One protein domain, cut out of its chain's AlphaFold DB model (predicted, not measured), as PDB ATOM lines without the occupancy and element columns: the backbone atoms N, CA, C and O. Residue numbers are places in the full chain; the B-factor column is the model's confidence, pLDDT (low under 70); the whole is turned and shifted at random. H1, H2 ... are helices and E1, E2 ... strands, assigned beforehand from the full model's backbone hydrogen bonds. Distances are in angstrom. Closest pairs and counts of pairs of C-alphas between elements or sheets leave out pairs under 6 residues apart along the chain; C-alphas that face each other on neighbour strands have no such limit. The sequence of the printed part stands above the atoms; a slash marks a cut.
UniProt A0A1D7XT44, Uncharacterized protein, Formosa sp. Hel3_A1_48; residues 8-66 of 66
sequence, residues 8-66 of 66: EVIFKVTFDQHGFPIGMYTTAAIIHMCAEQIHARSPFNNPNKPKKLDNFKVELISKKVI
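AT A GLANCE: This is residues 8 to 66 of the 66 residues of an uncharacterized protein of Formosa sp. Hel3_A1_48 (UniProt A0A1D7XT44). A ribbon of two long strands, E1 and E2, side by side, has one helix, H1, packed over one face with its residues 30 to 38. Residues 22 to 27 and 42 to 47 stick out. The 59 printed residues run E1, H1, E2, with an antiparallel sheet, E1 - E2, and a mixed class of helices and strands. The whole is only just loose, close to compact, with a radius of gyration of the C-alphas of 12.8 A, and elongated, spanning 40 by 26 by 18 A.

HOW THE PARTS SIT: E1, residues 8 to 15, and E2, residues 56 to 65, are antiparallel neighbours at 170 degrees; N 8 and O 64 are 2.8 A apart, and N 14 and O 57 2.9 A, within hydrogen-bond range. E2 bends by 50 degrees at residue 62. The closest C-alphas of E1 and H1, residues 26 to 40, are those of Val 13 and Cys 34, 6.3 A apart. Those of H1 and E2 are Ile 38 and Val 58, 6.5 A. In H1 every O i to N i+4 pair is within hydrogen-bond range.

IN THESE COORDINATES: E1 starts at C-alpha 8 (-15.107, 34.617, 9.670) and measures 22.8 A. H1 measures 20.9 A. E2 measures 25.7 A, ending at C-alpha 65 (-21.198, 35.938, 11.078).

THE WHOLE: The C-alphas farthest apart, Gly 23 and Ile 66, are 40.7 A apart. The printed part has no cut. H1 to E2 is a long link. No printed residue is under 70 in pLDDT.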
ATOM      1  N   GLU A   8     -16.207  34.759  10.604       95.06
ATOM      2  CA  GLU A   8     -15.107  34.617   9.670       95.06
ATOM      3  C   GLU A   8     -15.418  35.423   8.408       95.06
ATOM      4  O   GLU A   8     -16.539  35.420   7.887       95.06
ATOM      5  N   VAL A   9     -14.408  36.132   7.914       93.88
ATOM      6  CA  VAL A   9     -14.498  36.937   6.701       93.88
ATOM      7  C   VAL A   9     -13.254  36.658   5.868       93.88
ATOM      8  O   VAL A   9     -12.141  36.835   6.356       93.88
ATOM      9  N   ILE A  10     -13.432  36.218   4.624       95.88
ATOM     10  CA  ILE A  10     -12.328  35.858   3.728       95.88
ATOM     11  C   ILE A  10     -12.289  36.852   2.576       95.88
ATOM     12  O   ILE A  10     -13.202  36.897   1.748       95.88
ATOM     13  N   PHE A  11     -11.208  37.624   2.505       96.38
ATOM     14  CA  PHE A  11     -10.920  38.503   1.379       96.38
ATOM     15  C   PHE A  11      -9.895  37.856   0.456       96.38
ATOM     16  O   PHE A  11      -8.841  37.406   0.901       96.38
ATOM     17  N   LYS A  12     -10.176  37.871  -0.845       96.75
ATOM     18  CA  LYS A  12      -9.182  37.627  -1.885       96.75
ATOM     19  C   LYS A  12      -8.700  38.974  -2.392       96.75
ATOM     20  O   LYS A  12      -9.495  39.778  -2.875       96.75
ATOM     21  N   VAL A  13      -7.399  39.207  -2.284       96.62
ATOM     22  CA  VAL A  13      -6.751  40.396  -2.836       96.62
ATOM     23  C   VAL A  13      -5.835  39.950  -3.959       96.62
ATOM     24  O   VAL A  13      -4.982  39.089  -3.764       96.62
ATOM     25  N   THR A  14      -6.027  40.524  -5.138       96.38
ATOM     26  CA  THR A  14      -5.138  40.338  -6.282       96.38
ATOM     27  C   THR A  14      -4.620  41.693  -6.715       96.38
ATOM     28  O   THR A  14      -5.377  42.664  -6.752       96.38
ATOM     29  N   PHE A  15      -3.347  41.761  -7.060       95.38
ATOM     30  CA  PHE A  15      -2.713  42.966  -7.570       95.38
ATOM     31  C   PHE A  15      -1.990  42.648  -8.867       95.38
ATOM     32  O   PHE A  15      -1.501  41.533  -9.041       95.38
ATOM     33  N   ASP A  16      -1.927  43.632  -9.755       94.44
ATOM     34  CA  ASP A  16      -1.176  43.536 -11.000       94.44
ATOM     35  C   ASP A  16      -0.194  44.704 -11.119       94.44
ATOM     36  O   ASP A  16      -0.469  45.813 -10.648       94.44
ATOM     37  N   GLN A  17       0.980  44.430 -11.689       88.00
ATOM     38  CA  GLN A  17       2.033  45.416 -11.973       88.00
ATOM     39  C   GLN A  17       2.389  46.367 -10.802       88.00
ATOM     40  O   GLN A  17       2.795  47.508 -11.023       88.00
ATOM     41  N   HIS A  18       2.250  45.931  -9.542       89.31
ATOM     42  CA  HIS A  18       2.627  46.746  -8.382       89.31
ATOM     43  C   HIS A  18       4.107  46.568  -8.031       89.31
ATOM     44  O   HIS A  18       4.574  45.448  -7.824       89.31
ATOM     45  N   GLY A  19       4.837  47.678  -7.928       89.81
ATOM     46  CA  GLY A  19       6.239  47.671  -7.523       89.81
ATOM     47  C   GLY A  19       6.388  47.455  -6.021       89.81
ATOM     48  O   GLY A  19       6.213  48.391  -5.245       89.81
ATOM     49  N   PHE A  20       6.745  46.239  -5.612       90.56
ATOM     50  CA  PHE A  20       7.143  45.949  -4.236       90.56
ATOM     51  C   PHE A  20       8.667  46.014  -4.081       90.56
ATOM     52  O   PHE A  20       9.391  45.633  -5.005       90.56
ATOM     53  N   PRO A  21       9.182  46.439  -2.913       86.69
ATOM     54  CA  PRO A  21      10.604  46.319  -2.624       86.69
ATOM     55  C   PRO A  21      11.014  44.841  -2.623       86.69
ATOM     56  O   PRO A  21      10.330  44.006  -2.026       86.69
ATOM     57  N   ILE A  22      12.134  44.517  -3.275       90.06
ATOM     58  CA  ILE A  22      12.681  43.155  -3.354       90.06
ATOM     59  C   ILE A  22      13.686  42.951  -2.213       90.06
ATOM     60  O   ILE A  22      14.621  43.734  -2.065       90.06
ATOM     61  N   GLY A  23      13.502  41.907  -1.399       89.69
ATOM     62  CA  GLY A  23      14.396  41.550  -0.299       89.69
ATOM     63  C   GLY A  23      13.685  40.844   0.858       89.69
ATOM     64  O   GLY A  23      12.596  40.296   0.710       89.69
ATOM     65  N   MET A  24      14.294  40.880   2.045       89.88
ATOM     66  CA  MET A  24      13.799  40.169   3.236       89.88
ATOM     67  C   MET A  24      12.368  40.567   3.639       89.88
ATOM     68  O   MET A  24      11.621  39.751   4.173       89.88
ATOM     69  N   TYR A  25      11.972  41.811   3.362       91.00
ATOM     70  CA  TYR A  25      10.685  42.367   3.784       91.00
ATOM     71  C   TYR A  25       9.616  42.384   2.683       91.00
ATOM     72  O   TYR A  25       8.527  42.906   2.918       91.00
ATOM     73  N   THR A  26       9.876  41.805   1.503       93.50
ATOM     74  CA  THR A  26       8.920  41.818   0.380       93.50
ATOM     75  C   THR A  26       7.556  41.264   0.782       93.50
ATOM     76  O   THR A  26       6.536  41.906   0.551       93.50
ATOM     77  N   THR A  27       7.522  40.115   1.462       93.44
ATOM     78  CA  THR A  27       6.267  39.491   1.910       93.44
ATOM     79  C   THR A  27       5.499  40.376   2.889       93.44
ATOM     80  O   THR A  27       4.284  40.512   2.775       93.44
ATOM     81  N   ALA A  28       6.199  41.022   3.826       94.88
ATOM     82  CA  ALA A  28       5.577  41.933   4.781       94.88
ATOM     83  C   ALA A  28       4.986  43.165   4.078       94.88
ATOM     84  O   ALA A  28       3.860  43.554   4.382       94.88
ATOM     85  N   ALA A  29       5.696  43.724   3.092       94.19
ATOM     86  CA  ALA A  29       5.199  44.827   2.275       94.19
ATOM     87  C   ALA A  29       3.949  44.427   1.472       94.19
ATOM     88  O   ALA A  29       2.977  45.180   1.444       94.19
ATOM     89  N   ILE A  30       3.931  43.225   0.884       95.38
ATOM     90  CA  ILE A  30       2.755  42.687   0.179       95.38
ATOM     91  C   ILE A  30       1.555  42.585   1.123       95.38
ATOM     92  O   ILE A  30       0.479  43.090   0.808       95.38
ATOM     93  N   ILE A  31       1.732  41.964   2.293       95.81
ATOM     94  CA  ILE A  31       0.651  41.794   3.274       95.81
ATOM     95  C   ILE A  31       0.133  43.154   3.749       95.81
ATOM     96  O   ILE A  31      -1.081  43.361   3.796       95.81
ATOM     97  N   HIS A  32       1.038  44.084   4.061       95.06
ATOM     98  CA  HIS A  32       0.692  45.432   4.496       95.06
ATOM     99  C   HIS A  32      -0.153  46.163   3.445       95.06
ATOM    100  O   HIS A  32      -1.263  46.598   3.753       95.06
ATOM    101  N   MET A  33       0.305  46.200   2.190       95.38
ATOM    102  CA  MET A  33      -0.435  46.836   1.096       95.38
ATOM    103  C   MET A  33      -1.798  46.178   0.864       95.38
ATOM    104  O   MET A  33      -2.800  46.870   0.696       95.38
ATOM    105  N   CYS A  34      -1.885  44.846   0.901       95.38
ATOM    106  CA  CYS A  34      -3.165  44.144   0.781       95.38
ATOM    107  C   CYS A  34      -4.142  44.531   1.906       95.38
ATOM    108  O   CYS A  34      -5.318  44.781   1.631       95.38
ATOM    109  N   ALA A  35      -3.669  44.632   3.152       95.38
ATOM    110  CA  ALA A  35      -4.485  45.057   4.289       95.38
ATOM    111  C   ALA A  35      -4.962  46.513   4.145       95.38
ATOM    112  O   ALA A  35      -6.143  46.800   4.365       95.38
ATOM    113  N   GLU A  36      -4.088  47.422   3.703       95.25
ATOM    114  CA  GLU A  36      -4.472  48.805   3.406       95.25
ATOM    115  C   GLU A  36      -5.545  48.879   2.319       95.25
ATOM    116  O   GLU A  36      -6.505  49.637   2.447       95.25
ATOM    117  N   GLN A  37      -5.435  48.065   1.268       95.81
ATOM    118  CA  GLN A  37      -6.406  48.062   0.176       95.81
ATOM    119  C   GLN A  37      -7.767  47.480   0.574       95.81
ATOM    120  O   GLN A  37      -8.788  47.919   0.027       95.81
ATOM    121  N   ILE A  38      -7.802  46.556   1.540       95.00
ATOM    122  CA  ILE A  38      -9.043  46.123   2.199       95.00
ATOM    123  C   ILE A  38      -9.629  47.289   3.009       95.00
ATOM    124  O   ILE A  38     -10.807  47.613   2.854       95.00
ATOM    125  N   HIS A  39      -8.815  47.976   3.817       93.56
ATOM    126  CA  HIS A  39      -9.268  49.109   4.632       93.56
ATOM    127  C   HIS A  39      -9.777  50.286   3.780       93.56
ATOM    128  O   HIS A  39     -10.844  50.834   4.066       93.56
ATOM    129  N   ALA A  40      -9.094  50.626   2.687       93.31
ATOM    130  CA  ALA A  40      -9.510  51.667   1.746       93.31
ATOM    131  C   ALA A  40     -10.931  51.431   1.197       93.31
ATOM    132  O   ALA A  40     -11.677  52.379   0.958       93.31
ATOM    133  N   ARG A  41     -11.327  50.159   1.032       91.94
ATOM    134  CA  ARG A  41     -12.644  49.728   0.524       91.94
ATOM    135  C   ARG A  41     -13.669  49.441   1.623       91.94
ATOM    136  O   ARG A  41     -14.803  49.080   1.319       91.94
ATOM    137  N   SER A  42     -13.294  49.606   2.889       89.81
ATOM    138  CA  SER A  42     -14.206  49.478   4.026       89.81
ATOM    139  C   SER A  42     -15.393  50.444   3.890       89.81
ATOM    140  O   SER A  42     -15.205  51.563   3.417       89.81
ATOM    141  N   PRO A  43     -16.609  50.092   4.338       87.50
ATOM    142  CA  PRO A  43     -17.752  51.007   4.317       87.50
ATOM    143  C   PRO A  43     -17.645  52.155   5.339       87.50
ATOM    144  O   PRO A  43     -18.384  53.129   5.243       87.50
ATOM    145  N   PHE A  44     -16.729  52.083   6.313       85.62
ATOM    146  CA  PHE A  44     -16.600  53.106   7.358       85.62
ATOM    147  C   PHE A  44     -16.039  54.419   6.816       85.62
ATOM    148  O   PHE A  44     -14.937  54.432   6.287       85.62
ATOM    149  N   ASN A  45     -16.736  55.544   6.961       80.75
ATOM    150  CA  ASN A  45     -16.186  56.831   6.537       80.75
ATOM    151  C   ASN A  45     -15.116  57.305   7.539       80.75
ATOM    152  O   ASN A  45     -15.441  57.614   8.681       80.75
ATOM    153  N   ASN A  46     -13.846  57.326   7.130       83.81
ATOM    154  CA  ASN A  46     -12.722  57.770   7.956       83.81
ATOM    155  C   ASN A  46     -11.851  58.726   7.122       83.81
ATOM    156  O   ASN A  46     -11.451  58.335   6.021       83.81
ATOM    157  N   PRO A  47     -11.549  59.943   7.614       82.69
ATOM    158  CA  PRO A  47     -10.714  60.909   6.896       82.69
ATOM    159  C   PRO A  47      -9.291  60.400   6.618       82.69
ATOM    160  O   PRO A  47      -8.701  60.787   5.618       82.69
ATOM    161  N   ASN A  48      -8.769  59.487   7.444       86.25
ATOM    162  CA  ASN A  48      -7.425  58.915   7.303       86.25
ATOM    163  C   ASN A  48      -7.421  57.580   6.545       86.25
ATOM    164  O   ASN A  48      -6.558  56.727   6.762       86.25
ATOM    165  N   LYS A  49      -8.420  57.346   5.692       88.12
ATOM    166  CA  LYS A  49      -8.464  56.132   4.880       88.12
ATOM    167  C   LYS A  49      -7.318  56.103   3.867       88.12
ATOM    168  O   LYS A  49      -7.095  57.108   3.190       88.12
ATOM    169  N   PRO A  50      -6.652  54.948   3.688       90.12
ATOM    170  CA  PRO A  50      -5.683  54.787   2.618       90.12
ATOM    171  C   PRO A  50      -6.338  55.019   1.255       90.12
ATOM    172  O   PRO A  50      -7.524  54.732   1.053       90.12
ATOM    173  N   LYS A  51      -5.554  55.505   0.290       90.12
ATOM    174  CA  LYS A  51      -6.033  55.681  -1.081       90.12
ATOM    175  C   LYS A  51      -6.315  54.315  -1.712       90.12
ATOM    176  O   LYS A  51      -5.507  53.386  -1.641       90.12
ATOM    177  N   LYS A  52      -7.458  54.215  -2.390       91.88
ATOM    178  CA  LYS A  52      -7.774  53.071  -3.244       91.88
ATOM    179  C   LYS A  52      -6.831  53.068  -4.449       91.88
ATOM    180  O   LYS A  52      -6.788  54.042  -5.196       91.88
ATOM    181  N   LEU A  53      -6.102  51.975  -4.629       94.25
ATOM    182  CA  LEU A  53      -5.292  51.737  -5.818       94.25
ATOM    183  C   LEU A  53      -6.100  50.927  -6.836       94.25
ATOM    184  O   LEU A  53      -6.767  49.953  -6.465       94.25
ATOM    185  N   ASP A  54      -6.045  51.341  -8.101       92.00
ATOM    186  CA  ASP A  54      -6.834  50.752  -9.192       92.00
ATOM    187  C   ASP A  54      -6.303  49.386  -9.629       92.00
ATOM    188  O   ASP A  54      -7.070  48.509 -10.015       92.00
ATOM    189  N   ASN A  55      -4.998  49.168  -9.481       93.88
ATOM    190  CA  ASN A  55      -4.334  47.909  -9.803       93.88
ATOM    191  C   ASN A  55      -4.493  46.835  -8.709       93.88
ATOM    192  O   ASN A  55      -3.969  45.733  -8.853       93.88
ATOM    193  N   PHE A  56      -5.214  47.138  -7.622       96.00
ATOM    194  CA  PHE A  56      -5.617  46.164  -6.609       96.00
ATOM    195  C   PHE A  56      -7.106  45.849  -6.741       96.00
ATOM    196  O   PHE A  56      -7.976  46.716  -6.615       96.00
ATOM    197  N   LYS A  57      -7.422  44.568  -6.893       96.12
ATOM    198  CA  LYS A  57      -8.782  44.044  -6.825       96.12
ATOM    199  C   LYS A  57      -8.963  43.339  -5.484       96.12
ATOM    200  O   LYS A  57      -8.175  42.473  -5.117       96.12
ATOM    201  N   VAL A  58      -9.993  43.739  -4.743       95.94
ATOM    202  CA  VAL A  58     -10.354  43.146  -3.450       95.94
ATOM    203  C   VAL A  58     -11.751  42.569  -3.582       95.94
ATOM    204  O   VAL A  58     -12.687  43.294  -3.914       95.94
ATOM    205  N   GLU A  59     -11.879  41.276  -3.318       96.31
ATOM    206  CA  GLU A  59     -13.124  40.522  -3.420       96.31
ATOM    207  C   GLU A  59     -13.431  39.873  -2.069       96.31
ATOM    208  O   GLU A  59     -12.571  39.230  -1.467       96.31
ATOM    209  N   LEU A  60     -14.660  40.043  -1.582       94.44
ATOM    210  CA  LEU A  60     -15.150  39.327  -0.409       94.44
ATOM    211  C   LEU A  60     -15.643  37.952  -0.861       94.44
ATOM    212  O   LEU A  60     -16.679  37.854  -1.511       94.44
ATOM    213  N   ILE A  61     -14.889  36.906  -0.535       96.44
ATOM    214  CA  ILE A  61     -15.176  35.537  -0.981       96.44
ATOM    215  C   ILE A  61     -16.166  34.848  -0.050       96.44
ATOM    216  O   ILE A  61     -17.054  34.135  -0.503       96.44
ATOM    217  N   SER A  62     -16.014  35.058   1.256       93.75
ATOM    218  CA  SER A  62     -16.880  34.453   2.263       93.75
ATOM    219  C   SER A  62     -17.101  35.415   3.416       93.75
ATOM    220  O   SER A  62     -16.187  36.129   3.832       93.75
ATOM    221  N   LYS A  63     -18.326  35.421   3.937       94.19
ATOM    222  CA  LYS A  63     -18.708  36.141   5.147       94.19
ATOM    223  C   LYS A  63     -19.657  35.264   5.945       94.19
ATOM    224  O   LYS A  63     -20.815  35.098   5.570       94.19
ATOM    225  N   LYS A  64     -19.172  34.746   7.066       93.19
ATOM    226  CA  LYS A  64     -19.949  33.970   8.029       93.19
ATOM    227  C   LYS A  64     -19.929  34.714   9.355       93.19
ATOM    228  O   LYS A  64     -18.887  34.799   9.982       93.19
ATOM    229  N   VAL A  65     -21.055  35.276   9.772       89.19
ATOM    230  CA  VAL A  65     -21.198  35.938  11.078       89.19
ATOM    231  C   VAL A  65     -22.334  35.237  11.817       89.19
ATOM    232  O   VAL A  65     -23.376  34.993  11.210       89.19
ATOM    233  N   ILE A  66     -22.087  34.870  13.072       78.00
ATOM    234  CA  ILE A  66     -22.946  34.097  13.975       78.00
ATOM    235  C   ILE A  66     -23.235  34.950  15.207       78.00
ATOM    236  O   ILE A  66     -22.264  35.511  15.779       78.00
TER     237      ILE A  66